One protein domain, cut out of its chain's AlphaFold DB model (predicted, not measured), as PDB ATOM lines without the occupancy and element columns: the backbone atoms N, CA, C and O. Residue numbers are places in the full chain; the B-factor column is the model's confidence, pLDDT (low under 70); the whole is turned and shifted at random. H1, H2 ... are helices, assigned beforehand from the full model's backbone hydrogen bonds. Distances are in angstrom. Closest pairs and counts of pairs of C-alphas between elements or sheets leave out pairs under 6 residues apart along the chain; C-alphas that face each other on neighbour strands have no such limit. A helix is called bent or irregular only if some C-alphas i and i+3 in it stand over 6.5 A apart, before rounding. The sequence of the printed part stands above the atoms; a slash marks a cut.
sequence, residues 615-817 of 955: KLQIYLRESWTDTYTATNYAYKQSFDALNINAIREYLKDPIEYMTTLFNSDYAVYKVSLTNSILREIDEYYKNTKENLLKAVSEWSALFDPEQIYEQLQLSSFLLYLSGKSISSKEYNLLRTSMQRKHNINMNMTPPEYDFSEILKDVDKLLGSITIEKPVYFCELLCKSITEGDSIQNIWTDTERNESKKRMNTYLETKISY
ATOM      1  N   LYS A 615     -32.040  34.616  17.784       87.56
ATOM      2  CA  LYS A 615     -32.367  35.461  16.622       87.56
ATOM      3  C   LYS A 615     -33.626  34.978  15.890       87.56
ATOM      4  O   LYS A 615     -34.402  35.806  15.426       87.56
ATOM      5  N   LEU A 616     -33.872  33.667  15.822       84.81
ATOM      6  CA  LEU A 616     -35.130  33.122  15.306       84.81
ATOM      7  C   LEU A 616     -36.323  33.549  16.173       84.81
ATOM      8  O   LEU A 616     -37.324  33.997  15.624       84.81
ATOM      9  N   GLN A 617     -36.225  33.444  17.501       76.75
ATOM     10  CA  GLN A 617     -37.313  33.847  18.401       76.75
ATOM     11  C   GLN A 617     -37.619  35.343  18.297       76.75
ATOM     12  O   GLN A 617     -38.788  35.721  18.278       76.75
ATOM     13  N   ILE A 618     -36.584  36.184  18.200       79.31
ATOM     14  CA  ILE A 618     -36.740  37.628  17.983       79.31
ATOM     15  C   ILE A 618     -37.474  37.881  16.665       79.31
ATOM     16  O   ILE A 618     -38.485  38.570  16.669       79.31
ATOM     17  N   TYR A 619     -37.052  37.245  15.568       82.94
ATOM     18  CA  TYR A 619     -37.742  37.351  14.279       82.94
ATOM     19  C   TYR A 619     -39.206  36.903  14.347       82.94
ATOM     20  O   TYR A 619     -40.079  37.607  13.855       82.94
ATOM     21  N   LEU A 620     -39.510  35.766  14.977       76.12
ATOM     22  CA  LEU A 620     -40.892  35.283  15.083       76.12
ATOM     23  C   LEU A 620     -41.764  36.226  15.919       76.12
ATOM     24  O   LEU A 620     -42.913  36.491  15.562       76.12
ATOM     25  N   ARG A 621     -41.208  36.768  17.005       68.19
ATOM     26  CA  ARG A 621     -41.894  37.741  17.850       68.19
ATOM     27  C   ARG A 621     -42.106  39.055  17.099       68.19
ATOM     28  O   ARG A 621     -43.240  39.430  16.834       68.19
ATOM     29  N   GLU A 622     -41.035  39.711  16.676       68.62
ATOM     30  CA  GLU A 622     -41.094  41.035  16.057       68.62
ATOM     31  C   GLU A 622     -41.772  40.996  14.683       68.62
ATOM     32  O   GLU A 622     -42.654  41.803  14.407       68.62
ATOM     33  N   SER A 623     -41.407  40.047  13.821       67.12
ATOM     34  CA  SER A 623     -41.831  40.043  12.412       67.12
ATOM     35  C   SER A 623     -43.133  39.295  12.148       67.12
ATOM     36  O   SER A 623     -43.669  39.451  11.061       67.12
ATOM     37  N   TRP A 624     -43.641  38.496  13.095       68.88
ATOM     38  CA  TRP A 624     -44.852  37.687  12.875       68.88
ATOM     39  C   TRP A 624     -45.892  37.752  13.999       68.88
ATOM     40  O   TRP A 624     -47.034  37.344  13.778       68.88
ATOM     41  N   THR A 625     -45.531  38.277  15.177       62.53
ATOM     42  CA  THR A 625     -46.439  38.375  16.335       62.53
ATOM     43  C   THR A 625     -46.765  39.829  16.686       62.53
ATOM     44  O   THR A 625     -47.940  40.173  16.775       62.53
ATOM     45  N   ASP A 626     -45.748  40.684  16.816       56.53
ATOM     46  CA  ASP A 626     -45.886  42.026  17.395       56.53
ATOM     47  C   ASP A 626     -46.055  43.124  16.327       56.53
ATOM     48  O   ASP A 626     -46.879  44.021  16.497       56.53
ATOM     49  N   THR A 627     -45.300  43.067  15.218       54.97
ATOM     50  CA  THR A 627     -45.227  44.181  14.240       54.97
ATOM     51  C   THR A 627     -45.941  43.890  12.917       54.97
ATOM     52  O   THR A 627     -46.537  44.784  12.320       54.97
ATOM     53  N   TYR A 628     -45.889  42.643  12.439       60.84
ATOM     54  CA  TYR A 628     -46.464  42.222  11.160       60.84
ATOM     55  C   TYR A 628     -47.161  40.880  11.307       60.84
ATOM     56  O   TYR A 628     -46.555  39.829  11.161       60.84
ATOM     57  N   THR A 629     -48.457  40.875  11.579       73.62
ATOM     58  CA  THR A 629     -49.174  39.599  11.610       73.62
ATOM     59  C   THR A 629     -49.265  38.999  10.207       73.62
ATOM     60  O   THR A 629     -49.249  39.722   9.204       73.62
ATOM     61  N   ALA A 630     -49.351  37.669  10.110       77.81
ATOM     62  CA  ALA A 630     -49.299  36.965   8.824       77.81
ATOM     63  C   ALA A 630     -50.343  37.469   7.811       77.81
ATOM     64  O   ALA A 630     -50.070  37.569   6.613       77.81
ATOM     65  N   THR A 631     -51.518  37.852   8.308       81.81
ATOM     66  CA  THR A 631     -52.576  38.491   7.524       81.81
ATOM     67  C   THR A 631     -52.118  39.822   6.920       81.81
ATOM     68  O   THR A 631     -52.287  40.033   5.718       81.81
ATOM     69  N   ASN A 632     -51.524  40.707   7.724       81.56
ATOM     70  CA  ASN A 632     -51.072  42.025   7.276       81.56
ATOM     71  C   ASN A 632     -49.941  41.932   6.256       81.56
ATOM     72  O   ASN A 632     -49.937  42.656   5.259       81.56
ATOM     73  N   TYR A 633     -49.005  41.005   6.461       84.50
ATOM     74  CA  TYR A 633     -47.945  40.766   5.488       84.50
ATOM     75  C   TYR A 633     -48.504  40.248   4.155       84.50
ATOM     76  O   TYR A 633     -48.152  40.759   3.091       84.50
ATOM     77  N   ALA A 634     -49.445  39.300   4.201       87.88
ATOM     78  CA  ALA A 634     -50.092  38.789   2.998       87.88
ATOM     79  C   ALA A 634     -50.873  39.859   2.238       87.88
ATOM     80  O   ALA A 634     -50.810  39.897   1.007       87.88
ATOM     81  N   TYR A 635     -51.553  40.751   2.958       87.88
ATOM     82  CA  TYR A 635     -52.229  41.898   2.368       87.88
ATOM     83  C   TYR A 635     -51.240  42.837   1.657       87.88
ATOM     84  O   TYR A 635     -51.456  43.182   0.493       87.88
ATOM     85  N   LYS A 636     -50.111  43.169   2.304       87.38
ATOM     86  CA  LYS A 636     -49.070  44.027   1.716       87.38
ATOM     87  C   LYS A 636     -48.502  43.469   0.406       87.38
ATOM     88  O   LYS A 636     -48.368  44.201  -0.570       87.38
ATOM     89  N   GLN A 637     -48.197  42.171   0.375       89.50
ATOM     90  CA  GLN A 637     -47.584  41.512  -0.789       89.50
ATOM     91  C   GLN A 637     -48.558  41.266  -1.952       89.50
ATOM     92  O   GLN A 637     -48.128  41.035  -3.079       89.50
ATOM     93  N   SER A 638     -49.867  41.292  -1.690       91.94
ATOM     94  CA  SER A 638     -50.896  41.070  -2.711       91.94
ATOM     95  C   SER A 638     -51.572  42.381  -3.106       91.94
ATOM     96  O   SER A 638     -51.280  42.946  -4.160       91.94
ATOM     97  N   PHE A 639     -52.463  42.872  -2.252       89.69
ATOM     98  CA  PHE A 639     -53.343  43.994  -2.534       89.69
ATOM     99  C   PHE A 639     -52.619  45.346  -2.541       89.69
ATOM    100  O   PHE A 639     -52.832  46.118  -3.474       89.69
ATOM    101  N   ASP A 640     -51.738  45.643  -1.576       88.06
ATOM    102  CA  ASP A 640     -51.021  46.936  -1.581       88.06
ATOM    103  C   ASP A 640     -49.998  47.038  -2.712       88.06
ATOM    104  O   ASP A 640     -49.810  48.124  -3.263       88.06
ATOM    105  N   ALA A 641     -49.364  45.916  -3.066       89.25
ATOM    106  CA  ALA A 641     -48.436  45.811  -4.189       89.25
ATOM    107  C   ALA A 641     -49.138  45.769  -5.560       89.25
ATOM    108  O   ALA A 641     -48.456  45.740  -6.582       89.25
ATOM    109  N   LEU A 642     -50.480  45.740  -5.593       89.88
ATOM    110  CA  LEU A 642     -51.291  45.629  -6.812       89.88
ATOM    111  C   LEU A 642     -50.905  44.424  -7.701       89.88
ATOM    112  O   LEU A 642     -51.089  44.445  -8.918       89.88
ATOM    113  N   ASN A 643     -50.386  43.347  -7.100       91.31
ATOM    114  CA  ASN A 643     -49.948  42.154  -7.823       91.31
ATOM    115  C   ASN A 643     -51.138  41.217  -8.079       91.31
ATOM    116  O   ASN A 643     -51.557  40.455  -7.206       91.31
ATOM    117  N   ILE A 644     -51.672  41.253  -9.301       91.25
ATOM    118  CA  ILE A 644     -52.878  40.508  -9.691       91.25
ATOM    119  C   ILE A 644     -52.746  38.992  -9.478       91.25
ATOM    120  O   ILE A 644     -53.703  38.350  -9.045       91.25
ATOM    121  N   ASN A 645     -51.574  38.404  -9.730       90.94
ATOM    122  CA  ASN A 645     -51.373  36.964  -9.544       90.94
ATOM    123  C   ASN A 645     -51.379  36.580  -8.060       90.94
ATOM    124  O   ASN A 645     -52.077  35.645  -7.673       90.94
ATOM    125  N   ALA A 646     -50.696  37.357  -7.222       91.25
ATOM    126  CA  ALA A 646     -50.717  37.183  -5.770       91.25
ATOM    127  C   ALA A 646     -52.134  37.343  -5.184       91.25
ATOM    128  O   ALA A 646     -52.551  36.587  -4.308       91.25
ATOM    129  N   ILE A 647     -52.911  38.294  -5.710       92.06
ATOM    130  CA  ILE A 647     -54.314  38.496  -5.324       92.06
ATOM    131  C   ILE A 647     -55.170  37.282  -5.706       92.06
ATOM    132  O   ILE A 647     -55.974  36.825  -4.893       92.06
ATOM    133  N   ARG A 648     -54.996  36.714  -6.910       91.88
ATOM    134  CA  ARG A 648     -55.703  35.487  -7.325       91.88
ATOM    135  C   ARG A 648     -55.428  34.322  -6.378       91.88
ATOM    136  O   ARG A 648     -56.366  33.616  -6.004       91.88
ATOM    137  N   GLU A 649     -54.170  34.128  -5.987       92.00
ATOM    138  CA  GLU A 649     -53.779  33.084  -5.037       92.00
ATOM    139  C   GLU A 649     -54.415  33.313  -3.660       92.00
ATOM    140  O   GLU A 649     -55.072  32.406  -3.139       92.00
ATOM    141  N   TYR A 650     -54.338  34.540  -3.128       90.75
ATOM    142  CA  TYR A 650     -54.975  34.912  -1.860       90.75
ATOM    143  C   TYR A 650     -56.492  34.654  -1.872       90.75
ATOM    144  O   TYR A 650     -57.042  34.093  -0.924       90.75
ATOM    145  N   LEU A 651     -57.193  35.046  -2.943       89.00
ATOM    146  CA  LEU A 651     -58.647  34.876  -3.073       89.00
ATOM    147  C   LEU A 651     -59.074  33.420  -3.312       89.00
ATOM    148  O   LEU A 651     -60.250  33.081  -3.145       89.00
ATOM    149  N   LYS A 652     -58.158  32.553  -3.752       87.44
ATOM    150  CA  LYS A 652     -58.424  31.123  -3.934       87.44
ATOM    151  C   LYS A 652     -58.337  30.382  -2.604       87.44
ATOM    152  O   LYS A 652     -59.302  29.719  -2.231       87.44
ATOM    153  N   ASP A 653     -57.209  30.507  -1.912       83.62
ATOM    154  CA  ASP A 653     -57.014  29.970  -0.567       83.62
ATOM    155  C   ASP A 653     -56.067  30.889   0.223       83.62
ATOM    156  O   ASP A 653     -54.846  30.836   0.050       83.62
ATOM    157  N   PRO A 654     -56.602  31.730   1.125       81.88
ATOM    158  CA  PRO A 654     -55.772  32.671   1.862       81.88
ATOM    159  C   PRO A 654     -54.831  31.949   2.830       81.88
ATOM    160  O   PRO A 654     -53.734  32.443   3.071       81.88
ATOM    161  N   ILE A 655     -55.221  30.790   3.381       80.38
ATOM    162  CA  ILE A 655     -54.377  30.024   4.311       80.38
ATOM    163  C   ILE A 655     -53.171  29.473   3.557       80.38
ATOM    164  O   ILE A 655     -52.044  29.701   3.989       80.38
ATOM    165  N   GLU A 656     -53.405  28.819   2.420       84.19
ATOM    166  CA  GLU A 656     -52.337  28.289   1.567       84.19
ATOM    167  C   GLU A 656     -51.395  29.405   1.088       84.19
ATOM    168  O   GLU A 656     -50.171  29.258   1.170       84.19
ATOM    169  N   TYR A 657     -51.940  30.554   0.677       87.00
ATOM    170  CA  TYR A 657     -51.145  31.706   0.251       87.00
ATOM    171  C   TYR A 657     -50.310  32.307   1.394       87.00
ATOM    172  O   TYR A 657     -49.110  32.512   1.226       87.00
ATOM    173  N   MET A 658     -50.889  32.529   2.583       84.75
ATOM    174  CA  MET A 658     -50.140  33.006   3.761       84.75
ATOM    175  C   MET A 658     -49.037  32.033   4.169       84.75
ATOM    176  O   MET A 658     -47.924  32.464   4.456       84.75
ATOM    177  N   THR A 659     -49.321  30.729   4.176       82.50
ATOM    178  CA  THR A 659     -48.312  29.704   4.465       82.50
ATOM    179  C   THR A 659     -47.198  29.725   3.420       82.50
ATOM    180  O   THR A 659     -46.024  29.636   3.775       82.50
ATOM    181  N   THR A 660     -47.528  29.896   2.139       86.88
ATOM    182  CA  THR A 660     -46.540  29.981   1.054       86.88
ATOM    183  C   THR A 660     -45.685  31.242   1.161       86.88
ATOM    184  O   THR A 660     -44.461  31.155   1.054       86.88
ATOM    185  N   LEU A 661     -46.298  32.395   1.441       86.31
ATOM    186  CA  LEU A 661     -45.593  33.652   1.688       86.31
ATOM    187  C   LEU A 661     -44.663  33.551   2.887       86.31
ATOM    188  O   LEU A 661     -43.490  33.889   2.770       86.31
ATOM    189  N   PHE A 662     -45.170  33.055   4.015       84.19
ATOM    190  CA  PHE A 662     -44.374  32.840   5.214       84.19
ATOM    191  C   PHE A 662     -43.185  31.929   4.919       84.19
ATOM    192  O   PHE A 662     -42.058  32.276   5.242       84.19
ATOM    193  N   ASN A 663     -43.409  30.791   4.256       84.81
ATOM    194  CA  ASN A 663     -42.334  29.863   3.916       84.81
ATOM    195  C   ASN A 663     -41.310  30.482   2.957       84.81
ATOM    196  O   ASN A 663     -40.121  30.191   3.073       84.81
ATOM    197  N   SER A 664     -41.751  31.339   2.034       87.19
ATOM    198  CA  SER A 664     -40.877  32.035   1.084       87.19
ATOM    199  C   SER A 664     -40.033  33.104   1.781       87.19
ATOM    200  O   SER A 664     -38.810  33.108   1.643       87.19
ATOM    201  N   ASP A 665     -40.665  33.957   2.586       84.94
ATOM    202  CA  ASP A 665     -40.000  34.991   3.382       84.94
ATOM    203  C   ASP A 665     -39.036  34.366   4.395       84.94
ATOM    204  O   ASP A 665     -37.858  34.713   4.461       84.94
ATOM    205  N   TYR A 666     -39.495  33.322   5.085       86.81
ATOM    206  CA  TYR A 666     -38.673  32.537   5.986       86.81
ATOM    207  C   TYR A 666     -37.511  31.855   5.267       86.81
ATOM    208  O   TYR A 666     -36.428  31.769   5.835       86.81
ATOM    209  N   ALA A 667     -37.674  31.378   4.031       87.94
ATOM    210  CA  ALA A 667     -36.561  30.813   3.274       87.94
ATOM    211  C   ALA A 667     -35.482  31.870   2.994       87.94
ATOM    212  O   ALA A 667     -34.291  31.576   3.148       87.94
ATOM    213  N   VAL A 668     -35.882  33.102   2.659       89.69
ATOM    214  CA  VAL A 668     -34.965  34.240   2.488       89.69
ATOM    215  C   VAL A 668     -34.310  34.610   3.819       89.69
ATOM    216  O   VAL A 668     -33.080  34.691   3.894       89.69
ATOM    217  N   TYR A 669     -35.098  34.756   4.887       89.75
ATOM    218  CA  TYR A 669     -34.600  35.053   6.228       89.75
ATOM    219  C   TYR A 669     -33.646  33.971   6.732       89.75
ATOM    220  O   TYR A 669     -32.571  34.292   7.218       89.75
ATOM    221  N   LYS A 670     -33.973  32.688   6.552       91.38
ATOM    222  CA  LYS A 670     -33.126  31.539   6.905       91.38
ATOM    223  C   LYS A 670     -31.752  31.663   6.258       91.38
ATOM    224  O   LYS A 670     -30.736  31.510   6.939       91.38
ATOM    225  N   VAL A 671     -31.709  31.960   4.957       91.56
ATOM    226  CA  VAL A 671     -30.449  32.155   4.227       91.56
ATOM    227  C   VAL A 671     -29.703  33.385   4.750       91.56
ATOM    228  O   VAL A 671     -28.506  33.289   5.021       91.56
ATOM    229  N   SER A 672     -30.399  34.508   4.939       92.69
ATOM    230  CA  SER A 672     -29.825  35.759   5.449       92.69
ATOM    231  C   SER A 672     -29.248  35.607   6.861       92.69
ATOM    232  O   SER A 672     -28.078  35.907   7.083       92.69
ATOM    233  N   LEU A 673     -30.022  35.052   7.795       92.69
ATOM    234  CA  LEU A 673     -29.633  34.777   9.176       92.69
ATOM    235  C   LEU A 673     -28.417  33.857   9.230       92.69
ATOM    236  O   LEU A 673     -27.445  34.160   9.919       92.69
ATOM    237  N   THR A 674     -28.454  32.756   8.476       92.56
ATOM    238  CA  THR A 674     -27.335  31.811   8.430       92.56
ATOM    239  C   THR A 674     -26.080  32.500   7.901       92.56
ATOM    240  O   THR A 674     -25.021  32.378   8.506       92.56
ATOM    241  N   ASN A 675     -26.184  33.284   6.825       93.06
ATOM    242  CA  ASN A 675     -25.050  34.035   6.288       93.06
ATOM    243  C   ASN A 675     -24.554  35.132   7.248       93.06
ATOM    244  O   ASN A 675     -23.349  35.343   7.332       93.06
ATOM    245  N   SER A 676     -25.444  35.800   7.990       94.69
ATOM    246  CA  SER A 676     -25.072  36.801   9.000       94.69
ATOM    247  C   SER A 676     -24.276  36.172  10.133       94.69
ATOM    248  O   SER A 676     -23.235  36.697  10.506       94.69
ATOM    249  N   ILE A 677     -24.732  35.029  10.655       92.69
ATOM    250  CA  ILE A 677     -24.018  34.303  11.711       92.69
ATOM    251  C   ILE A 677     -22.672  33.793  11.188       92.69
ATOM    252  O   ILE A 677     -21.669  33.920  11.881       92.69
ATOM    253  N   LEU A 678     -22.617  33.271   9.956       92.19
ATOM    254  CA  LEU A 678     -21.344  32.885   9.339       92.19
ATOM    255  C   LEU A 678     -20.395  34.083   9.210       92.19
ATOM    256  O   LEU A 678     -19.225  33.937   9.533       92.19
ATOM    257  N   ARG A 679     -20.891  35.266   8.826       92.50
ATOM    258  CA  ARG A 679     -20.083  36.493   8.772       92.50
ATOM    259  C   ARG A 679     -19.610  36.934  10.157       92.50
ATOM    260  O   ARG A 679     -18.467  37.339  10.292       92.50
ATOM    261  N   GLU A 680     -20.455  36.834  11.182       93.00
ATOM    262  CA  GLU A 680     -20.055  37.102  12.572       93.00
ATOM    263  C   GLU A 680     -18.934  36.155  13.018       93.00
ATOM    264  O   GLU A 680     -17.994  36.589  13.681       93.00
ATOM    265  N   ILE A 681     -18.989  34.883  12.611       90.25
ATOM    266  CA  ILE A 681     -17.905  33.922  12.840       90.25
ATOM    267  C   ILE A 681     -16.654  34.303  12.028       90.25
ATOM    268  O   ILE A 681     -15.563  34.291  12.592       90.25
ATOM    269  N   ASP A 682     -16.797  34.687  10.753       88.50
ATOM    270  CA  ASP A 682     -15.694  35.119   9.877       88.50
ATOM    271  C   ASP A 682     -14.971  36.360  10.453       88.50
ATOM    272  O   ASP A 682     -13.739  36.413  10.507       88.50
ATOM    273  N   GLU A 683     -15.730  37.353  10.920       90.69
ATOM    274  CA  GLU A 683     -15.221  38.575  11.554       90.69
ATOM    275  C   GLU A 683     -14.569  38.273  12.901       90.69
ATOM    276  O   GLU A 683     -13.453  38.730  13.157       90.69
ATOM    277  N   TYR A 684     -15.227  37.474  13.749       89.31
ATOM    278  CA  TYR A 684     -14.661  37.030  15.021       89.31
ATOM    279  C   TYR A 684     -13.321  36.330  14.795       89.31
ATOM    280  O   TYR A 684     -12.326  36.681  15.427       89.31
ATOM    281  N   TYR A 685     -13.277  35.393  13.853       86.88
ATOM    282  CA  TYR A 685     -12.078  34.669  13.465       86.88
ATOM    283  C   TYR A 685     -10.943  35.606  13.033       86.88
ATOM    284  O   TYR A 685      -9.840  35.547  13.586       86.88
ATOM    285  N   LYS A 686     -11.219  36.496  12.073       85.94
ATOM    286  CA  LYS A 686     -10.221  37.406  11.501       85.94
ATOM    287  C   LYS A 686      -9.688  38.382  12.548       85.94
ATOM    288  O   LYS A 686      -8.477  38.454  12.742       85.94
ATOM    289  N   ASN A 687     -10.588  39.062  13.260       88.44
ATOM    290  CA  ASN A 687     -10.228  40.030  14.296       88.44
ATOM    291  C   ASN A 687      -9.394  39.371  15.390       88.44
ATOM    292  O   ASN A 687      -8.390  39.914  15.834       88.44
ATOM    293  N   THR A 688      -9.786  38.174  15.814       86.94
ATOM    294  CA  THR A 688      -9.100  37.470  16.892       86.94
ATOM    295  C   THR A 688      -7.703  37.008  16.474       86.94
ATOM    296  O   THR A 688      -6.763  37.165  17.251       86.94
ATOM    297  N   LYS A 689      -7.527  36.527  15.234       86.38
ATOM    298  CA  LYS A 689      -6.205  36.202  14.670       86.38
ATOM    299  C   LYS A 689      -5.304  37.437  14.582       86.38
ATOM    300  O   LYS A 689      -4.163  37.388  15.039       86.38
ATOM    301  N   GLU A 690      -5.801  38.526  13.997       87.88
ATOM    302  CA  GLU A 690      -5.042  39.772  13.813       87.88
ATOM    303  C   GLU A 690      -4.650  40.396  15.158       87.88
ATOM    304  O   GLU A 690      -3.487  40.741  15.369       87.88
ATOM    305  N   ASN A 691      -5.592  40.459  16.100       89.75
ATOM    306  CA  ASN A 691      -5.349  40.993  17.435       89.75
ATOM    307  C   ASN A 691      -4.381  40.113  18.236       89.75
ATOM    308  O   ASN A 691      -3.548  40.650  18.963       89.75
ATOM    309  N   LEU A 692      -4.449  38.783  18.097       88.88
ATOM    310  CA  LEU A 692      -3.507  37.875  18.756       88.88
ATOM    311  C   LEU A 692      -2.089  38.070  18.206       88.88
ATOM    312  O   LEU A 692      -1.157  38.218  18.989       88.88
ATOM    313  N   LEU A 693      -1.921  38.141  16.880       89.00
ATOM    314  CA  LEU A 693      -0.624  38.423  16.245       89.00
ATOM    315  C   LEU A 693      -0.052  39.773  16.686       89.00
ATOM    316  O   LEU A 693       1.133  39.872  17.016       89.00
ATOM    317  N   LYS A 694      -0.900  40.806  16.728       90.06
ATOM    318  CA  LYS A 694      -0.515  42.134  17.202       90.06
ATOM    319  C   LYS A 694      -0.083  42.099  18.667       90.06
ATOM    320  O   LYS A 694       0.995  42.591  18.976       90.06
ATOM    321  N   ALA A 695      -0.854  41.457  19.542       89.25
ATOM    322  CA  ALA A 695      -0.538  41.366  20.965       89.25
ATOM    323  C   ALA A 695       0.740  40.549  21.243       89.25
ATOM    324  O   ALA A 695       1.540  40.930  22.097       89.25
ATOM    325  N   VAL A 696       0.980  39.463  20.495       90.75
ATOM    326  CA  VAL A 696       2.235  38.688  20.570       90.75
ATOM    327  C   VAL A 696       3.425  39.550  20.132       90.75
ATOM    328  O   VAL A 696       4.470  39.525  20.778       90.75
ATOM    329  N   SER A 697       3.263  40.347  19.071       89.75
ATOM    330  CA  SER A 697       4.314  41.237  18.556       89.75
ATOM    331  C   SER A 697       4.617  42.395  19.514       89.75
ATOM    332  O   SER A 697       5.783  42.693  19.766       89.75
ATOM    333  N   GLU A 698       3.582  43.017  20.088       90.25
ATOM    334  CA  GLU A 698       3.711  44.072  21.104       90.25
ATOM    335  C   GLU A 698       4.429  43.559  22.356       90.25
ATOM    336  O   GLU A 698       5.307  44.242  22.878       90.25
ATOM    337  N   TRP A 699       4.112  42.338  22.802       90.56
ATOM    338  CA  TRP A 699       4.833  41.691  23.896       90.56
ATOM    339  C   TRP A 699       6.292  41.411  23.533       90.56
ATOM    340  O   TRP A 699       7.183  41.724  24.316       90.56
ATOM    341  N   SER A 700       6.551  40.861  22.342       90.62
ATOM    342  CA  SER A 700       7.907  40.554  21.874       90.62
ATOM    343  C   SER A 700       8.805  41.791  21.828       90.62
ATOM    344  O   SER A 700       9.985  41.693  22.149       90.62
ATOM    345  N   ALA A 701       8.255  42.957  21.471       90.06
ATOM    346  CA  ALA A 701       8.990  44.219  21.386       90.06
ATOM    347  C   ALA A 701       9.474  44.762  22.747       90.06
ATOM    348  O   ALA A 701      10.266  45.703  22.782       90.06
ATOM    349  N   LEU A 702       9.008  44.192  23.865       88.88
ATOM    350  CA  LEU A 702       9.437  44.574  25.214       88.88
ATOM    351  C   LEU A 702      10.789  43.967  25.623       88.88
ATOM    352  O   LEU A 702      11.335  44.365  26.652       88.88
ATOM    353  N   PHE A 703      11.298  42.996  24.864       89.31
ATOM    354  CA  PHE A 703      12.477  42.204  25.211       89.31
ATOM    355  C   PHE A 703      13.605  42.412  24.197       89.31
ATOM    356  O   PHE A 703      13.360  42.648  23.015       89.31
ATOM    357  N   ASP A 704      14.846  42.279  24.661       84.44
ATOM    358  CA  ASP A 704      16.028  42.260  23.801       84.44
ATOM    359  C   ASP A 704      16.166  40.871  23.131       84.44
ATOM    360  O   ASP A 704      16.164  39.859  23.845       84.44
ATOM    361  N   PRO A 705      16.274  40.784  21.787       84.19
ATOM    362  CA  PRO A 705      16.424  39.518  21.062       84.19
ATOM    363  C   PRO A 705      17.637  38.673  21.469       84.19
ATOM    364  O   PRO A 705      17.583  37.444  21.357       84.19
ATOM    365  N   GLU A 706      18.725  39.298  21.927       82.31
ATOM    366  CA  GLU A 706      19.969  38.598  22.279       82.31
ATOM    367  C   GLU A 706      20.032  38.199  23.764       82.31
ATOM    368  O   GLU A 706      20.869  37.381  24.160       82.31
ATOM    369  N   GLN A 707      19.126  38.728  24.594       83.50
ATOM    370  CA  GLN A 707      19.130  38.515  26.038       83.50
ATOM    371  C   GLN A 707      18.374  37.239  26.450       83.50
ATOM    372  O   GLN A 707      17.279  36.937  25.974       83.50
ATOM    373  N   ILE A 708      18.951  36.495  27.402       82.75
ATOM    374  CA  ILE A 708      18.299  35.358  28.068       82.75
ATOM    375  C   ILE A 708      17.619  35.855  29.346       82.75
ATOM    376  O   ILE A 708      18.244  36.520  30.176       82.75
ATOM    377  N   TYR A 709      16.346  35.506  29.519       82.75
ATOM    378  CA  TYR A 709      15.535  35.898  30.671       82.75
ATOM    379  C   TYR A 709      15.233  34.680  31.543       82.75
ATOM    380  O   TYR A 709      14.237  33.977  31.365       82.75
ATOM    381  N   GLU A 710      16.101  34.427  32.521       74.88
ATOM    382  CA  GLU A 710      15.876  33.364  33.500       74.88
ATOM    383  C   GLU A 710      14.632  33.664  34.353       74.88
ATOM    384  O   GLU A 710      14.398  34.798  34.767       74.88
ATOM    385  N   GLN A 711      13.844  32.627  34.660       79.69
ATOM    386  CA  GLN A 711      12.646  32.691  35.517       79.69
ATOM    387  C   GLN A 711      11.436  33.467  34.955       79.69
ATOM    388  O   GLN A 711      10.458  33.661  35.684       79.69
ATOM    389  N   LEU A 712      11.446  33.877  33.681       84.44
ATOM    390  CA  LEU A 712      10.260  34.444  33.034       84.44
ATOM    391  C   LEU A 712       9.221  33.344  32.771       84.44
ATOM    392  O   LEU A 712       9.406  32.500  31.899       84.44
ATOM    393  N   GLN A 713       8.118  33.346  33.516       87.50
ATOM    394  CA  GLN A 713       7.047  32.357  33.357       87.50
ATOM    395  C   GLN A 713       6.085  32.728  32.222       87.50
ATOM    396  O   GLN A 713       5.710  33.895  32.081       87.50
ATOM    397  N   LEU A 714       5.601  31.725  31.481       87.56
ATOM    398  CA  LEU A 714       4.578  31.884  30.441       87.56
ATOM    399  C   LEU A 714       3.296  32.534  30.987       87.56
ATOM    400  O   LEU A 714       2.666  33.319  30.284       87.56
ATOM    401  N   SER A 715       2.954  32.305  32.257       86.62
ATOM    402  CA  SER A 715       1.838  32.975  32.939       86.62
ATOM    403  C   SER A 715       1.925  34.502  32.872       86.62
ATOM    404  O   SER A 715       0.901  35.161  32.765       86.62
ATOM    405  N   SER A 716       3.127  35.091  32.855       88.38
ATOM    406  CA  SER A 716       3.304  36.548  32.732       88.38
ATOM    407  C   SER A 716       2.865  37.061  31.357       88.38
ATOM    408  O   SER A 716       2.238  38.116  31.262       88.38
ATOM    409  N   PHE A 717       3.135  36.284  30.306       89.88
ATOM    410  CA  PHE A 717       2.670  36.558  28.947       89.88
ATOM    411  C   PHE A 717       1.154  36.365  28.814       89.88
ATOM    412  O   PHE A 717       0.464  37.222  28.269       89.88
ATOM    413  N   LEU A 718       0.610  35.277  29.363       88.75
ATOM    414  CA  LEU A 718      -0.830  34.989  29.314       88.75
ATOM    415  C   LEU A 718      -1.653  36.006  30.115       88.75
ATOM    416  O   LEU A 718      -2.731  36.421  29.682       88.75
ATOM    417  N   LEU A 719      -1.111  36.457  31.249       86.44
ATOM    418  CA  LEU A 719      -1.672  37.548  32.032       86.44
ATOM    419  C   LEU A 719      -1.665  38.831  31.186       86.44
ATOM    420  O   LEU A 719      -2.708  39.439  31.009       86.44
ATOM    421  N   TYR A 720      -0.564  39.207  30.534       88.69
ATOM    422  CA  TYR A 720      -0.576  40.364  29.627       88.69
ATOM    423  C   TYR A 720      -1.658  40.278  28.529       88.69
ATOM    424  O   TYR A 720      -2.406  41.236  28.324       88.69
ATOM    425  N   LEU A 721      -1.803  39.119  27.882       88.56
ATOM    426  CA  LEU A 721      -2.794  38.895  26.822       88.56
ATOM    427  C   LEU A 721      -4.257  38.873  27.305       88.56
ATOM    428  O   LEU A 721      -5.176  39.030  26.500       88.56
ATOM    429  N   SER A 722      -4.503  38.699  28.604       85.69
ATOM    430  CA  SER A 722      -5.857  38.746  29.174       85.69
ATOM    431  C   SER A 722      -6.415  40.177  29.280       85.69
ATOM    432  O   SER A 722      -7.601  40.357  29.545       85.69
ATOM    433  N   GLY A 723      -5.578  41.196  29.042       84.88
ATOM    434  CA  GLY A 723      -5.982  42.573  28.757       84.88
ATOM    435  C   GLY A 723      -7.040  43.160  29.694       84.88
ATOM    436  O   GLY A 723      -6.800  43.287  30.895       84.88
ATOM    437  N   LYS A 724      -8.203  43.560  29.155       81.19
ATOM    438  CA  LYS A 724      -9.258  44.270  29.915       81.19
ATOM    439  C   LYS A 724      -9.927  43.447  31.020       81.19
ATOM    440  O   LYS A 724     -10.458  44.051  31.951       81.19
ATOM    441  N   SER A 725      -9.910  42.117  30.946       78.75
ATOM    442  CA  SER A 725     -10.488  41.261  31.994       78.75
ATOM    443  C   SER A 725      -9.645  41.201  33.265       78.75
ATOM    444  O   SER A 725     -10.125  40.745  34.303       78.75
ATOM    445  N   ILE A 726      -8.401  41.678  33.220       81.19
ATOM    446  CA  ILE A 726      -7.539  41.744  34.395       81.19
ATOM    447  C   ILE A 726      -7.874  42.947  35.264       81.19
ATOM    448  O   ILE A 726      -8.060  44.069  34.789       81.19
ATOM    449  N   SER A 727      -7.864  42.731  36.583       81.31
ATOM    450  CA  SER A 727      -8.003  43.836  37.521       81.31
ATOM    451  C   SER A 727      -6.818  44.799  37.411       81.31
ATOM    452  O   SER A 727      -5.657  44.400  37.283       81.31
ATOM    453  N   SER A 728      -7.080  46.101  37.555       81.12
ATOM    454  CA  SER A 728      -6.022  47.124  37.558       81.12
ATOM    455  C   SER A 728      -4.915  46.826  38.577       81.12
ATOM    456  O   SER A 728      -3.753  47.168  38.366       81.12
ATOM    457  N   LYS A 729      -5.254  46.144  39.678       84.38
ATOM    458  CA  LYS A 729      -4.308  45.692  40.698       84.38
ATOM    459  C   LYS A 729      -3.366  44.600  40.177       84.38
ATOM    460  O   LYS A 729      -2.158  44.726  40.352       84.38
ATOM    461  N   GLU A 730      -3.889  43.558  39.538       83.88
ATOM    462  CA  GLU A 730      -3.096  42.447  38.988       83.88
ATOM    463  C   GLU A 730      -2.189  42.901  37.840       83.88
ATOM    464  O   GLU A 730      -1.013  42.537  37.815       83.88
ATOM    465  N   TYR A 731      -2.678  43.775  36.956       86.62
ATOM    466  CA  TYR A 731      -1.854  44.342  35.884       86.62
ATOM    467  C   TYR A 731      -0.689  45.184  36.434       86.62
ATOM    468  O   TYR A 731       0.454  45.060  35.990       86.62
ATOM    469  N   ASN A 732      -0.943  46.000  37.464       85.50
ATOM    470  CA  ASN A 732       0.110  46.777  38.122       85.50
ATOM    471  C   ASN A 732       1.138  45.893  38.846       85.50
ATOM    472  O   ASN A 732       2.326  46.231  38.879       85.50
ATOM    473  N   LEU A 733       0.709  44.758  39.408       88.12
ATOM    474  CA  LEU A 733       1.611  43.769  40.002       88.12
ATOM    475  C   LEU A 733       2.506  43.121  38.941       88.12
ATOM    476  O   LEU A 733       3.718  43.052  39.154       88.12
ATOM    477  N   LEU A 734       1.942  42.727  37.791       87.94
ATOM    478  CA  LEU A 734       2.709  42.225  36.647       87.94
ATOM    479  C   LEU A 734       3.757  43.247  36.211       87.94
ATOM    480  O   LEU A 734       4.947  42.942  36.208       87.94
ATOM    481  N   ARG A 735       3.335  44.488  35.947       90.06
ATOM    482  CA  ARG A 735       4.221  45.585  35.532       90.06
ATOM    483  C   ARG A 735       5.361  45.819  36.520       90.06
ATOM    484  O   ARG A 735       6.518  45.924  36.124       90.06
ATOM    485  N   THR A 736       5.050  45.866  37.814       87.00
ATOM    486  CA  THR A 736       6.060  46.063  38.865       87.00
ATOM    487  C   THR A 736       7.031  44.882  38.937       87.00
ATOM    488  O   THR A 736       8.229  45.085  39.125       87.00
ATOM    489  N   SER A 737       6.534  43.652  38.775       88.00
ATOM    490  CA  SER A 737       7.362  42.444  38.742       88.00
ATOM    491  C   SER A 737       8.298  42.437  37.531       88.00
ATOM    492  O   SER A 737       9.498  42.230  37.702       88.00
ATOM    493  N   MET A 738       7.777  42.736  36.336       88.31
ATOM    494  CA  MET A 738       8.544  42.797  35.085       88.31
ATOM    495  C   MET A 738       9.637  43.872  35.140       88.31
ATOM    496  O   MET A 738      10.789  43.595  34.798       88.31
ATOM    497  N   GLN A 739       9.328  45.054  35.683       87.75
ATOM    498  CA  GLN A 739      10.315  46.122  35.866       87.75
ATOM    499  C   GLN A 739      11.403  45.743  36.881       87.75
ATOM    500  O   GLN A 739      12.576  46.014  36.651       87.75
ATOM    501  N   ARG A 740      11.043  45.121  38.013       85.88
ATOM    502  CA  ARG A 740      12.006  44.798  39.083       85.88
ATOM    503  C   ARG A 740      12.902  43.607  38.759       85.88
ATOM    504  O   ARG A 740      14.064  43.624  39.141       85.88
ATOM    505  N   LYS A 741      12.352  42.564  38.131       83.88
ATOM    506  CA  LYS A 741      13.072  41.301  37.891       83.88
ATOM    507  C   LYS A 741      13.795  41.263  36.551       83.88
ATOM    508  O   LYS A 741      14.849  40.648  36.462       83.88
ATOM    509  N   HIS A 742      13.231  41.906  35.531       83.50
ATOM    510  CA  HIS A 742      13.709  41.784  34.152       83.50
ATOM    511  C   HIS A 742      14.041  43.141  33.510       83.50
ATOM    512  O   HIS A 742      14.457  43.171  32.360       83.50
ATOM    513  N   ASN A 743      13.893  44.252  34.248       83.56
ATOM    514  CA  ASN A 743      14.098  45.624  33.767       83.56
ATOM    515  C   ASN A 743      13.230  46.009  32.551       83.56
ATOM    516  O   ASN A 743      13.630  46.817  31.718       83.56
ATOM    517  N   ILE A 744      12.025  45.440  32.462       86.19
ATOM    518  CA  ILE A 744      11.094  45.666  31.352       86.19
ATOM    519  C   ILE A 744      10.049  46.705  31.742       86.19
ATOM    520  O   ILE A 744       9.329  46.531  32.729       86.19
ATOM    521  N   ASN A 745       9.923  47.753  30.927       83.69
ATOM    522  CA  ASN A 745       8.961  48.822  31.154       83.69
ATOM    523  C   ASN A 745       7.697  48.609  30.315       83.69
ATOM    524  O   ASN A 745       7.706  48.773  29.098       83.69
ATOM    525  N   MET A 746       6.599  48.250  30.978       86.94
ATOM    526  CA  MET A 746       5.291  48.071  30.343       86.94
ATOM    527  C   MET A 746       4.449  49.352  30.411       86.94
ATOM    528  O   MET A 746       4.572  50.144  31.355       86.94
ATOM    529  N   ASN A 747       3.523  49.509  29.459       83.25
ATOM    530  CA  ASN A 747       2.544  50.601  29.437       83.25
ATOM    531  C   ASN A 747       1.683  50.638  30.710       83.25
ATOM    532  O   ASN A 747       1.403  49.606  31.323       83.25
ATOM    533  N   MET A 748       1.230  51.839  31.100       80.00
ATOM    534  CA  MET A 748       0.409  52.030  32.309       80.00
ATOM    535  C   MET A 748      -0.994  51.424  32.190       80.00
ATOM    536  O   MET A 748      -1.597  51.084  33.204       80.00
ATOM    537  N   THR A 749      -1.504  51.285  30.968       80.94
ATOM    538  CA  THR A 749      -2.807  50.688  30.675       80.94
ATOM    539  C   THR A 749      -2.636  49.287  30.087       80.94
ATOM    540  O   THR A 749      -1.690  49.076  29.322       80.94
ATOM    541  N   PRO A 750      -3.532  48.338  30.416       82.00
ATOM    542  CA  PRO A 750      -3.550  47.027  29.781       82.00
ATOM    543  C   PRO A 750      -3.879  47.131  28.281       82.00
ATOM    544  O   PRO A 750      -4.462  48.135  27.856       82.00
ATOM    545  N   PRO A 751      -3.524  46.108  27.482       82.12
ATOM    546  CA  PRO A 751      -3.903  46.023  26.073       82.12
ATOM    547  C   PRO A 751      -5.411  46.178  25.854       82.12
ATOM    548  O   PRO A 751      -6.222  45.795  26.699       82.12
ATOM    549  N   GLU A 752      -5.799  46.721  24.697       82.44
ATOM    550  CA  GLU A 752      -7.216  46.924  24.368       82.44
ATOM    551  C   GLU A 752      -7.978  45.619  24.099       82.44
ATOM    552  O   GLU A 752      -9.204  45.591  24.252       82.44
ATOM    553  N   TYR A 753      -7.253  44.568  23.705       84.62
ATOM    554  CA  TYR A 753      -7.767  43.226  23.432       84.62
ATOM    555  C   TYR A 753      -7.960  42.425  24.721       84.62
ATOM    556  O   TYR A 753      -7.433  42.785  25.767       84.62
ATOM    557  N   ASP A 754      -8.703  41.325  24.644       83.94
ATOM    558  CA  ASP A 754      -8.957  40.446  25.783       83.94
ATOM    559  C   ASP A 754      -9.061  38.993  25.316       83.94
ATOM    560  O   ASP A 754      -9.988  38.621  24.593       83.94
ATOM    561  N   PHE A 755      -8.084  38.182  25.722       87.38
ATOM    562  CA  PHE A 755      -8.027  36.757  25.402       87.38
ATOM    563  C   PHE A 755      -8.201  35.861  26.634       87.38
ATOM    564  O   PHE A 755      -7.919  34.665  26.557       87.38
ATOM    565  N   SER A 756      -8.677  36.403  27.759       82.44
ATOM    566  CA  SER A 756      -8.792  35.680  29.036       82.44
ATOM    567  C   SER A 756      -9.566  34.357  28.918       82.44
ATOM    568  O   SER A 756      -9.101  33.317  29.385       82.44
ATOM    569  N   GLU A 757     -10.702  34.361  28.217       78.19
ATOM    570  CA  GLU A 757     -11.525  33.162  28.000       78.19
ATOM    571  C   GLU A 757     -10.857  32.116  27.090       78.19
ATOM    572  O   GLU A 757     -11.077  30.920  27.266       78.19
ATOM    573  N   ILE A 758     -10.013  32.538  26.141       83.50
ATOM    574  CA  ILE A 758      -9.312  31.636  25.206       83.50
ATOM    575  C   ILE A 758      -8.044  31.055  25.841       83.50
ATOM    576  O   ILE A 758      -7.678  29.911  25.578       83.50
ATOM    577  N   LEU A 759      -7.371  31.835  26.688       85.81
ATOM    578  CA  LEU A 759      -6.085  31.479  27.292       85.81
ATOM    579  C   LEU A 759      -6.216  30.749  28.628       85.81
ATOM    580  O   LEU A 759      -5.218  30.250  29.144       85.81
ATOM    581  N   LYS A 760      -7.426  30.640  29.178       81.56
ATOM    582  CA  LYS A 760      -7.678  30.022  30.484       81.56
ATOM    583  C   LYS A 760      -7.102  28.609  30.615       81.56
ATOM    584  O   LYS A 760      -6.467  28.294  31.618       81.56
ATOM    585  N   ASP A 761      -7.302  27.768  29.604       78.19
ATOM    586  CA  ASP A 761      -6.807  26.387  29.618       78.19
ATOM    587  C   ASP A 761      -5.290  26.326  29.363       78.19
ATOM    588  O   ASP A 761      -4.594  25.493  29.947       78.19
ATOM    589  N   VAL A 762      -4.765  27.259  28.561       84.06
ATOM    590  CA  VAL A 762      -3.325  27.418  28.302       84.06
ATOM    591  C   VAL A 762      -2.588  27.792  29.587       84.06
ATOM    592  O   VAL A 762      -1.567  27.189  29.900       84.06
ATOM    593  N   ASP A 763      -3.111  28.745  30.359       83.00
ATOM    594  CA  ASP A 763      -2.491  29.199  31.609       83.00
ATOM    595  C   ASP A 763      -2.480  28.100  32.670       83.00
ATOM    596  O   ASP A 763      -1.457  27.852  33.313       83.00
ATOM    597  N   LYS A 764      -3.582  27.347  32.777       80.75
ATOM    598  CA  LYS A 764      -3.659  26.195  33.680       80.75
ATOM    599  C   LYS A 764      -2.619  25.122  33.356       80.75
ATOM    600  O   LYS A 764      -2.021  24.587  34.288       80.75
ATOM    601  N   LEU A 765      -2.400  24.808  32.077       77.94
ATOM    602  CA  LEU A 765      -1.499  23.728  31.648       77.94
ATOM    603  C   LEU A 765      -0.035  24.154  31.548       77.94
ATOM    604  O   LEU A 765       0.853  23.415  31.969       77.94
ATOM    605  N   LEU A 766       0.212  25.317  30.952       83.25
ATOM    606  CA  LEU A 766       1.533  25.743  30.493       83.25
ATOM    607  C   LEU A 766       2.060  26.962  31.256       83.25
ATOM    608  O   LEU A 766       3.252  27.246  31.179       83.25
ATOM    609  N   GLY A 767       1.223  27.682  32.011       82.38
ATOM    610  CA  GLY A 767       1.588  28.966  32.624       82.38
ATOM    611  C   GLY A 767       2.805  28.903  33.557       82.38
ATOM    612  O   GLY A 767       3.540  29.880  33.679       82.38
ATOM    613  N   SER A 768       3.079  27.752  34.180       80.94
ATOM    614  CA  SER A 768       4.255  27.565  35.046       80.94
ATOM    615  C   SER A 768       5.570  27.311  34.300       80.94
ATOM    616  O   SER A 768       6.613  27.235  34.949       80.94
ATOM    617  N   ILE A 769       5.541  27.144  32.975       81.69
ATOM    618  CA  ILE A 769       6.728  26.876  32.153       81.69
ATOM    619  C   ILE A 769       7.528  28.172  31.968       81.69
ATOM    620  O   ILE A 769       6.957  29.238  31.744       81.69
ATOM    621  N   THR A 770       8.855  28.084  32.072       83.25
ATOM    622  CA  THR A 770       9.774  29.213  31.879       83.25
ATOM    623  C   THR A 770      10.095  29.381  30.397       83.25
ATOM    624  O   THR A 770      10.361  28.397  29.712       83.25
ATOM    625  N   ILE A 771      10.117  30.624  29.919       85.19
ATOM    626  CA  ILE A 771      10.511  30.990  28.557       85.19
ATOM    627  C   ILE A 771      11.837  31.743  28.626       85.19
ATOM    628  O   ILE A 771      11.871  32.935  28.923       85.19
ATOM    629  N   GLU A 772      12.937  31.052  28.336       81.56
ATOM    630  CA  GLU A 772      14.288  31.628  28.439       81.56
ATOM    631  C   GLU A 772      14.584  32.657  27.338       81.56
ATOM    632  O   GLU A 772      15.301  33.630  27.568       81.56
ATOM    633  N   LYS A 773      14.016  32.454  26.141       86.56
ATOM    634  CA  LYS A 773      14.151  33.347  24.977       86.56
ATOM    635  C   LYS A 773      12.770  33.810  24.497       86.56
ATOM    636  O   LYS A 773      12.220  33.186  23.584       86.56
ATOM    637  N   PRO A 774      12.183  34.852  25.114       86.88
ATOM    638  CA  PRO A 774      10.819  35.297  24.827       86.88
ATOM    639  C   PRO A 774      10.635  35.780  23.386       86.88
ATOM    640  O   PRO A 774       9.638  35.420  22.772       86.88
ATOM    641  N   VAL A 775      11.612  36.494  22.812       88.12
ATOM    642  CA  VAL A 775      11.557  36.948  21.407       88.12
ATOM    643  C   VAL A 775      11.495  35.754  20.449       88.12
ATOM    644  O   VAL A 775      10.565  35.649  19.655       88.12
ATOM    645  N   TYR A 776      12.403  34.783  20.600       88.25
ATOM    646  CA  TYR A 776      12.416  33.566  19.777       88.25
ATOM    647  C   TYR A 776      11.134  32.729  19.936       88.25
ATOM    648  O   TYR A 776      10.614  32.173  18.970       88.25
ATOM    649  N   PHE A 777      10.585  32.645  21.152       90.00
ATOM    650  CA  PHE A 777       9.290  32.000  21.389       90.00
ATOM    651  C   PHE A 777       8.143  32.721  20.664       90.00
ATOM    652  O   PHE A 777       7.333  32.067  20.007       90.00
ATOM    653  N   CYS A 778       8.080  34.052  20.754       90.44
ATOM    654  CA  CYS A 778       7.069  34.859  20.076       90.44
ATOM    655  C   CYS A 778       7.168  34.740  18.550       90.44
ATOM    656  O   CYS A 778       6.136  34.603  17.897       90.44
ATOM    657  N   GLU A 779       8.376  34.710  17.982       89.56
ATOM    658  CA  GLU A 779       8.598  34.462  16.550       89.56
ATOM    659  C   GLU A 779       8.045  33.099  16.117       89.56
ATOM    660  O   GLU A 779       7.301  33.014  15.139       89.56
ATOM    661  N   LEU A 780       8.348  32.039  16.873       88.56
ATOM    662  CA  LEU A 780       7.848  30.688  16.605       88.56
ATOM    663  C   LEU A 780       6.325  30.586  16.755       88.56
ATOM    664  O   LEU A 780       5.672  29.913  15.954       88.56
ATOM    665  N   LEU A 781       5.739  31.279  17.735       88.12
ATOM    666  CA  LEU A 781       4.290  31.342  17.917       88.12
ATOM    667  C   LEU A 781       3.615  32.108  16.768       88.12
ATOM    668  O   LEU A 781       2.645  31.611  16.200       88.12
ATOM    669  N   CYS A 782       4.151  33.264  16.363       87.81
ATOM    670  CA  CYS A 782       3.677  34.024  15.201       87.81
ATOM    671  C   CYS A 782       3.771  33.203  13.909       87.81
ATOM    672  O   CYS A 782       2.817  33.169  13.127       87.81
ATOM    673  N   LYS A 783       4.884  32.490  13.711       86.19
ATOM    674  CA  LYS A 783       5.082  31.556  12.596       86.19
ATOM    675  C   LYS A 783       4.034  30.440  12.619       86.19
ATOM    676  O   LYS A 783       3.353  30.204  11.627       86.19
ATOM    677  N   SER A 784       3.798  29.837  13.781       81.56
ATOM    678  CA  SER A 784       2.784  28.786  13.950       81.56
ATOM    679  C   SER A 784       1.351  29.297  13.724       81.56
ATOM    680  O   SER A 784       0.508  28.570  13.206       81.56
ATOM    681  N   ILE A 785       1.057  30.558  14.059       82.81
ATOM    682  CA  ILE A 785      -0.240  31.208  13.790       82.81
ATOM    683  C   ILE A 785      -0.433  31.523  12.289       82.81
ATOM    684  O   ILE A 785      -1.572  31.655  11.828       82.81
ATOM    685  N   THR A 786       0.653  31.657  11.522       77.75
ATOM    686  CA  THR A 786       0.627  32.071  10.107       77.75
ATOM    687  C   THR A 786       0.816  30.927   9.103       77.75
ATOM    688  O   THR A 786       0.325  31.051   7.983       77.75
ATOM    689  N   GLU A 787       1.462  29.816   9.472       71.38
ATOM    690  CA  GLU A 787       1.770  28.684   8.576       71.38
ATOM    691  C   GLU A 787       0.683  27.579   8.528       71.38
ATOM    692  O   GLU A 787      -0.327  27.632   9.219       71.38
ATOM    693  N   GLY A 788       0.841  26.577   7.652       48.94
ATOM    694  CA  GLY A 788      -0.210  25.655   7.182       48.94
ATOM    695  C   GLY A 788      -0.859  24.676   8.177       48.94
ATOM    696  O   GLY A 788      -1.772  23.983   7.751       48.94
ATOM    697  N   ASP A 789      -0.463  24.637   9.456       51.44
ATOM    698  CA  ASP A 789      -1.125  23.891  10.558       51.44
ATOM    699  C   ASP A 789      -1.848  24.839  11.552       51.44
ATOM    700  O   ASP A 789      -2.125  24.498  12.704       51.44
ATOM    701  N   SER A 790      -2.121  26.073  11.120       56.59
ATOM    702  CA  SER A 790      -2.559  27.190  11.963       56.59
ATOM    703  C   SER A 790      -4.067  27.279  12.222       56.59
ATOM    704  O   SER A 790      -4.884  26.476  11.768       56.59
ATOM    705  N   ILE A 791      -4.442  28.381  12.887       58.06
ATOM    706  CA  ILE A 791      -5.785  28.975  12.925       58.06
ATOM    707  C   ILE A 791      -6.485  28.927  11.541       58.06
ATOM    708  O   ILE A 791      -7.707  28.834  11.499       58.06
ATOM    709  N   GLN A 792      -5.783  28.926  10.394       58.31
ATOM    710  CA  GLN A 792      -6.399  28.771   9.055       58.31
ATOM    711  C   GLN A 792      -7.116  27.443   8.799       58.31
ATOM    712  O   GLN A 792      -8.078  27.436   8.035       58.31
ATOM    713  N   ASN A 793      -6.754  26.360   9.485       67.00
ATOM    714  CA  ASN A 793      -7.381  25.048   9.274       67.00
ATOM    715  C   ASN A 793      -8.603  24.786  10.170       67.00
ATOM    716  O   ASN A 793      -9.145  23.683  10.155       67.00
ATOM    717  N   ILE A 794      -9.007  25.768  10.980       72.69
ATOM    718  CA  ILE A 794     -10.116  25.658  11.950       72.69
ATOM    719  C   ILE A 794     -11.421  26.260  11.465       72.69
ATOM    720  O   ILE A 794     -12.490  25.957  11.999       72.69
ATOM    721  N   TRP A 795     -11.319  27.146  10.488       82.81
ATOM    722  CA  TRP A 795     -12.473  27.729   9.844       82.81
ATOM    723  C   TRP A 795     -12.291  27.649   8.336       82.81
ATOM    724  O   TRP A 795     -12.096  28.640   7.637       82.81
ATOM    725  N   THR A 796     -12.276  26.406   7.862       82.12
ATOM    726  CA  THR A 796     -12.175  26.067   6.440       82.12
ATOM    727  C   THR A 796     -13.519  26.221   5.728       82.12
ATOM    728  O   THR A 796     -14.579  26.212   6.358       82.12
ATOM    729  N   ASP A 797     -13.506  26.255   4.392       82.00
ATOM    730  CA  ASP A 797     -14.740  26.193   3.593       82.00
ATOM    731  C   ASP A 797     -15.594  24.960   3.938       82.00
ATOM    732  O   ASP A 797     -16.826  25.022   3.927       82.00
ATOM    733  N   THR A 798     -14.955  23.842   4.297       85.50
ATOM    734  CA  THR A 798     -15.633  22.620   4.746       85.50
ATOM    735  C   THR A 798     -16.367  22.836   6.069       85.50
ATOM    736  O   THR A 798     -17.571  22.593   6.136       85.50
ATOM    737  N   GLU A 799     -15.689  23.344   7.102       83.31
ATOM    738  CA  GLU A 799     -16.307  23.613   8.414       83.31
ATOM    739  C   GLU A 799     -17.412  24.667   8.311       83.31
ATOM    740  O   GLU A 799     -18.494  24.498   8.881       83.31
ATOM    741  N   ARG A 800     -17.190  25.697   7.491       87.19
ATOM    742  CA  ARG A 800     -18.186  26.722   7.170       87.19
ATOM    743  C   ARG A 800     -19.451  26.108   6.566       87.19
ATOM    744  O   ARG A 800     -20.569  26.436   6.978       87.19
ATOM    745  N   ASN A 801     -19.297  25.178   5.621       87.44
ATOM    746  CA  ASN A 801     -20.414  24.454   5.011       87.44
ATOM    747  C   ASN A 801     -21.130  23.522   6.003       87.44
ATOM    748  O   ASN A 801     -22.361  23.420   5.976       87.44
ATOM    749  N   GLU A 802     -20.400  22.873   6.909       87.62
ATOM    750  CA  GLU A 802     -20.997  22.034   7.950       87.62
ATOM    751  C   GLU A 802     -21.806  22.847   8.969       87.62
ATOM    752  O   GLU A 802     -22.945  22.475   9.269       87.62
ATOM    753  N   SER A 803     -21.275  23.977   9.453       86.44
ATOM    754  CA  SER A 803     -22.011  24.920  10.313       86.44
ATOM    755  C   SER A 803     -23.282  25.417   9.629       86.44
ATOM    756  O   SER A 803     -24.365  25.384  10.220       86.44
ATOM    757  N   LYS A 804     -23.191  25.787   8.344       91.44
ATOM    758  CA  LYS A 804     -24.358  26.167   7.534       91.44
ATOM    759  C   LYS A 804     -25.422  25.066   7.514       91.44
ATOM    760  O   LYS A 804     -26.609  25.343   7.693       91.44
ATOM    761  N   LYS A 805     -25.014  23.809   7.319       89.12
ATOM    762  CA  LYS A 805     -25.927  22.656   7.281       89.12
ATOM    763  C   LYS A 805     -26.604  22.409   8.633       89.12
ATOM    764  O   LYS A 805     -27.810  22.153   8.658       89.12
ATOM    765  N   ARG A 806     -25.861  22.507   9.743       85.56
ATOM    766  CA  ARG A 806     -26.409  22.348  11.103       85.56
ATOM    767  C   ARG A 806     -27.454  23.414  11.418       85.56
ATOM    768  O   ARG A 806     -28.567  23.056  11.802       85.56
ATOM    769  N   MET A 807     -27.134  24.687  11.173       89.94
ATOM    770  CA  MET A 807     -28.073  25.798  11.369       89.94
ATOM    771  C   MET A 807     -29.334  25.642  10.513       89.94
ATOM    772  O   MET A 807     -30.439  25.745  11.038       89.94
ATOM    773  N   ASN A 808     -29.197  25.313   9.224       88.44
ATOM    774  CA  ASN A 808     -30.357  25.119   8.346       88.44
ATOM    775  C   ASN A 808     -31.269  23.977   8.815       88.44
ATOM    776  O   ASN A 808     -32.482  24.155   8.873       88.44
ATOM    777  N   THR A 809     -30.688  22.835   9.195       84.12
ATOM    778  CA  THR A 809     -31.452  21.677   9.700       84.12
ATOM    779  C   THR A 809     -32.235  22.041  10.966       84.12
ATOM    780  O   THR A 809     -33.395  21.654  11.139       84.12
ATOM    781  N   TYR A 810     -31.603  22.806  11.860       82.19
ATOM    782  CA  TYR A 810     -32.239  23.299  13.075       82.19
ATOM    783  C   TYR A 810     -33.431  24.216  12.771       82.19
ATOM    784  O   TYR A 810     -34.540  23.978  13.255       82.19
ATOM    785  N   LEU A 811     -33.201  25.226  11.929       84.56
ATOM    786  CA  LEU A 811     -34.193  26.218  11.522       84.56
ATOM    787  C   LEU A 811     -35.420  25.554  10.870       84.56
ATOM    788  O   LEU A 811     -36.553  25.786  11.294       84.56
ATOM    789  N   GLU A 812     -35.197  24.640   9.923       82.06
ATOM    790  CA  GLU A 812     -36.264  23.907   9.227       82.06
ATOM    791  C   GLU A 812     -37.154  23.097  10.168       82.06
ATOM    792  O   GLU A 812     -38.367  23.040   9.972       82.06
ATOM    793  N   THR A 813     -36.585  22.498  11.214       71.19
ATOM    794  CA  THR A 813     -37.399  21.690  12.126       71.19
ATOM    795  C   THR A 813     -38.137  22.542  13.154       71.19
ATOM    796  O   THR A 813     -39.227  22.182  13.591       71.19
ATOM    797  N   LYS A 814     -37.584  23.693  13.549       72.25
ATOM    798  CA  LYS A 814     -38.254  24.584  14.502       72.25
ATOM    799  C   LYS A 814     -39.496  25.250  13.922       72.25
ATOM    800  O   LYS A 814     -40.474  25.440  14.645       72.25
ATOM    801  N   ILE A 815     -39.481  25.569  12.631       74.00
ATOM    802  CA  ILE A 815     -40.563  26.328  12.003       74.00
ATOM    803  C   ILE A 815     -41.864  25.525  11.838       74.00
ATOM    804  O   ILE A 815     -42.948  26.108  11.856       74.00
ATOM    805  N   SER A 816     -41.789  24.189  11.751       60.28
ATOM    806  CA  SER A 816     -42.960  23.322  11.537       60.28
ATOM    807  C   SER A 816     -43.958  23.291  12.702       60.28
ATOM    808  O   SER A 816     -45.049  22.744  12.553       60.28
ATOM    809  N   TYR A 817     -43.585  23.842  13.861       52.81
ATOM    810  CA  TYR A 817     -44.381  23.816  15.093       52.81
ATOM    811  C   TYR A 817     -45.010  25.162  15.462       52.81
ATOM    812  O   TYR A 817     -45.819  25.212  16.386       52.81
TER     813      TYR A 817
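This is residues 615 to 817 of the 955 residues of an uncharacterized protein of Rhizophagus irregularis (strain DAOM 181602 / DAOM 197198 / MUCL 43194) (UniProt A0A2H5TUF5). One very long helix, H4, makes the shaft of a rod, with H2 and H3 as a small hairpin at its first end and a head of H5, H6 and H7 near its last end. From the head the printed part folds back along H4, first with H8 and then with H9, while H1 reaches from the hairpin toward H4. The printed part has 203 residues, with nine named helices, H1 to H9 in order, and no named strand: the class is all helix. The whole is extended, with a radius of gyration of the C-alphas of 26.9 A and spans of 83 by 37 by 28 A.

H1, residues 615 to 626, is close to but not clearly touching H4, residues 654 to 700, the closest C-alphas being those of Lys 615 and Leu 673, 8.0 A apart. H2, residues 630 to 640, and H3, residues 644 to 652, form a helical hairpin and touch at Ser 638 and Ala 646, whose C-alphas are 4.9 A apart. H2 touches residues 657 to 662 of H4, about perpendicular at 75 degrees, closest at the C-alphas of Ala 634 and Met 658, 5.8 A apart. H3 and H4 touch only at the corner, closest at the C-alphas of Tyr 650 and Tyr 657, 5.4 A apart. H4 is the hub, touching five helices. H5, residues 714 to 721, and H4 only just touch, with 3 pairs of C-alphas within 8 A, the closest those of Ala 695 and Leu 721 at 6.7 A. H6, residues 728 to 742, touches H5 at a steep tilt of 48 degrees, closest at the C-alphas of Ser 716 and Leu 734, 6.9 A apart. H7, residues 756 to 766, touches H5 at a shallow tilt of 6 degrees, opposite ways, closest at the C-alphas of Ser 715 and Asp 763, 5.9 A apart. H8, residues 774 to 786, touches residues 689 to 700 of H4 at a shallow tilt of 27 degrees, opposite ways, closest at the C-alphas of Ser 700 and Val 775, 5.2 A apart. H9, residues 797 to 815, touches residues 670 to 678 of H4, closest at the C-alphas of Thr 674 and Lys 804, 6.4 A apart. Every O i to N i+4 pair is within hydrogen-bond range in H3, H4, H5, H6, H8 and H9; the counts are 7 of 8 in H1, 6 of 7 in H2 and 5 of 7 in H7.

H1 begins at C-alpha 615 (-32.367, 35.461, 16.622) and is only just irregular, with C-alphas 623 and 626 6.7 A apart. H4 runs 67.2 A, from C-alpha 654 (-55.772, 32.671, 1.862) to C-alpha 700 (7.907, 40.554, 21.874). H6 is 20.7 A long and H8 18.2 A. H7 is irregular, with C-alphas 758 and 761 7.3 A apart. H9 is 27.2 A long and ends at C-alpha 815 (-40.563, 26.328, 12.003).

The C-alphas farthest apart, of Lys 652 and Arg 740, are 83.7 A apart. The printed part has no cut; the links H4 to H5 and H6 to H7 are long, with 13 residues each. Residues 640 to 645 stand free. The mean pLDDT of the printed part is 83.7, and residues 621 to 628, 788 to 793 and 816 to 817 are under 70.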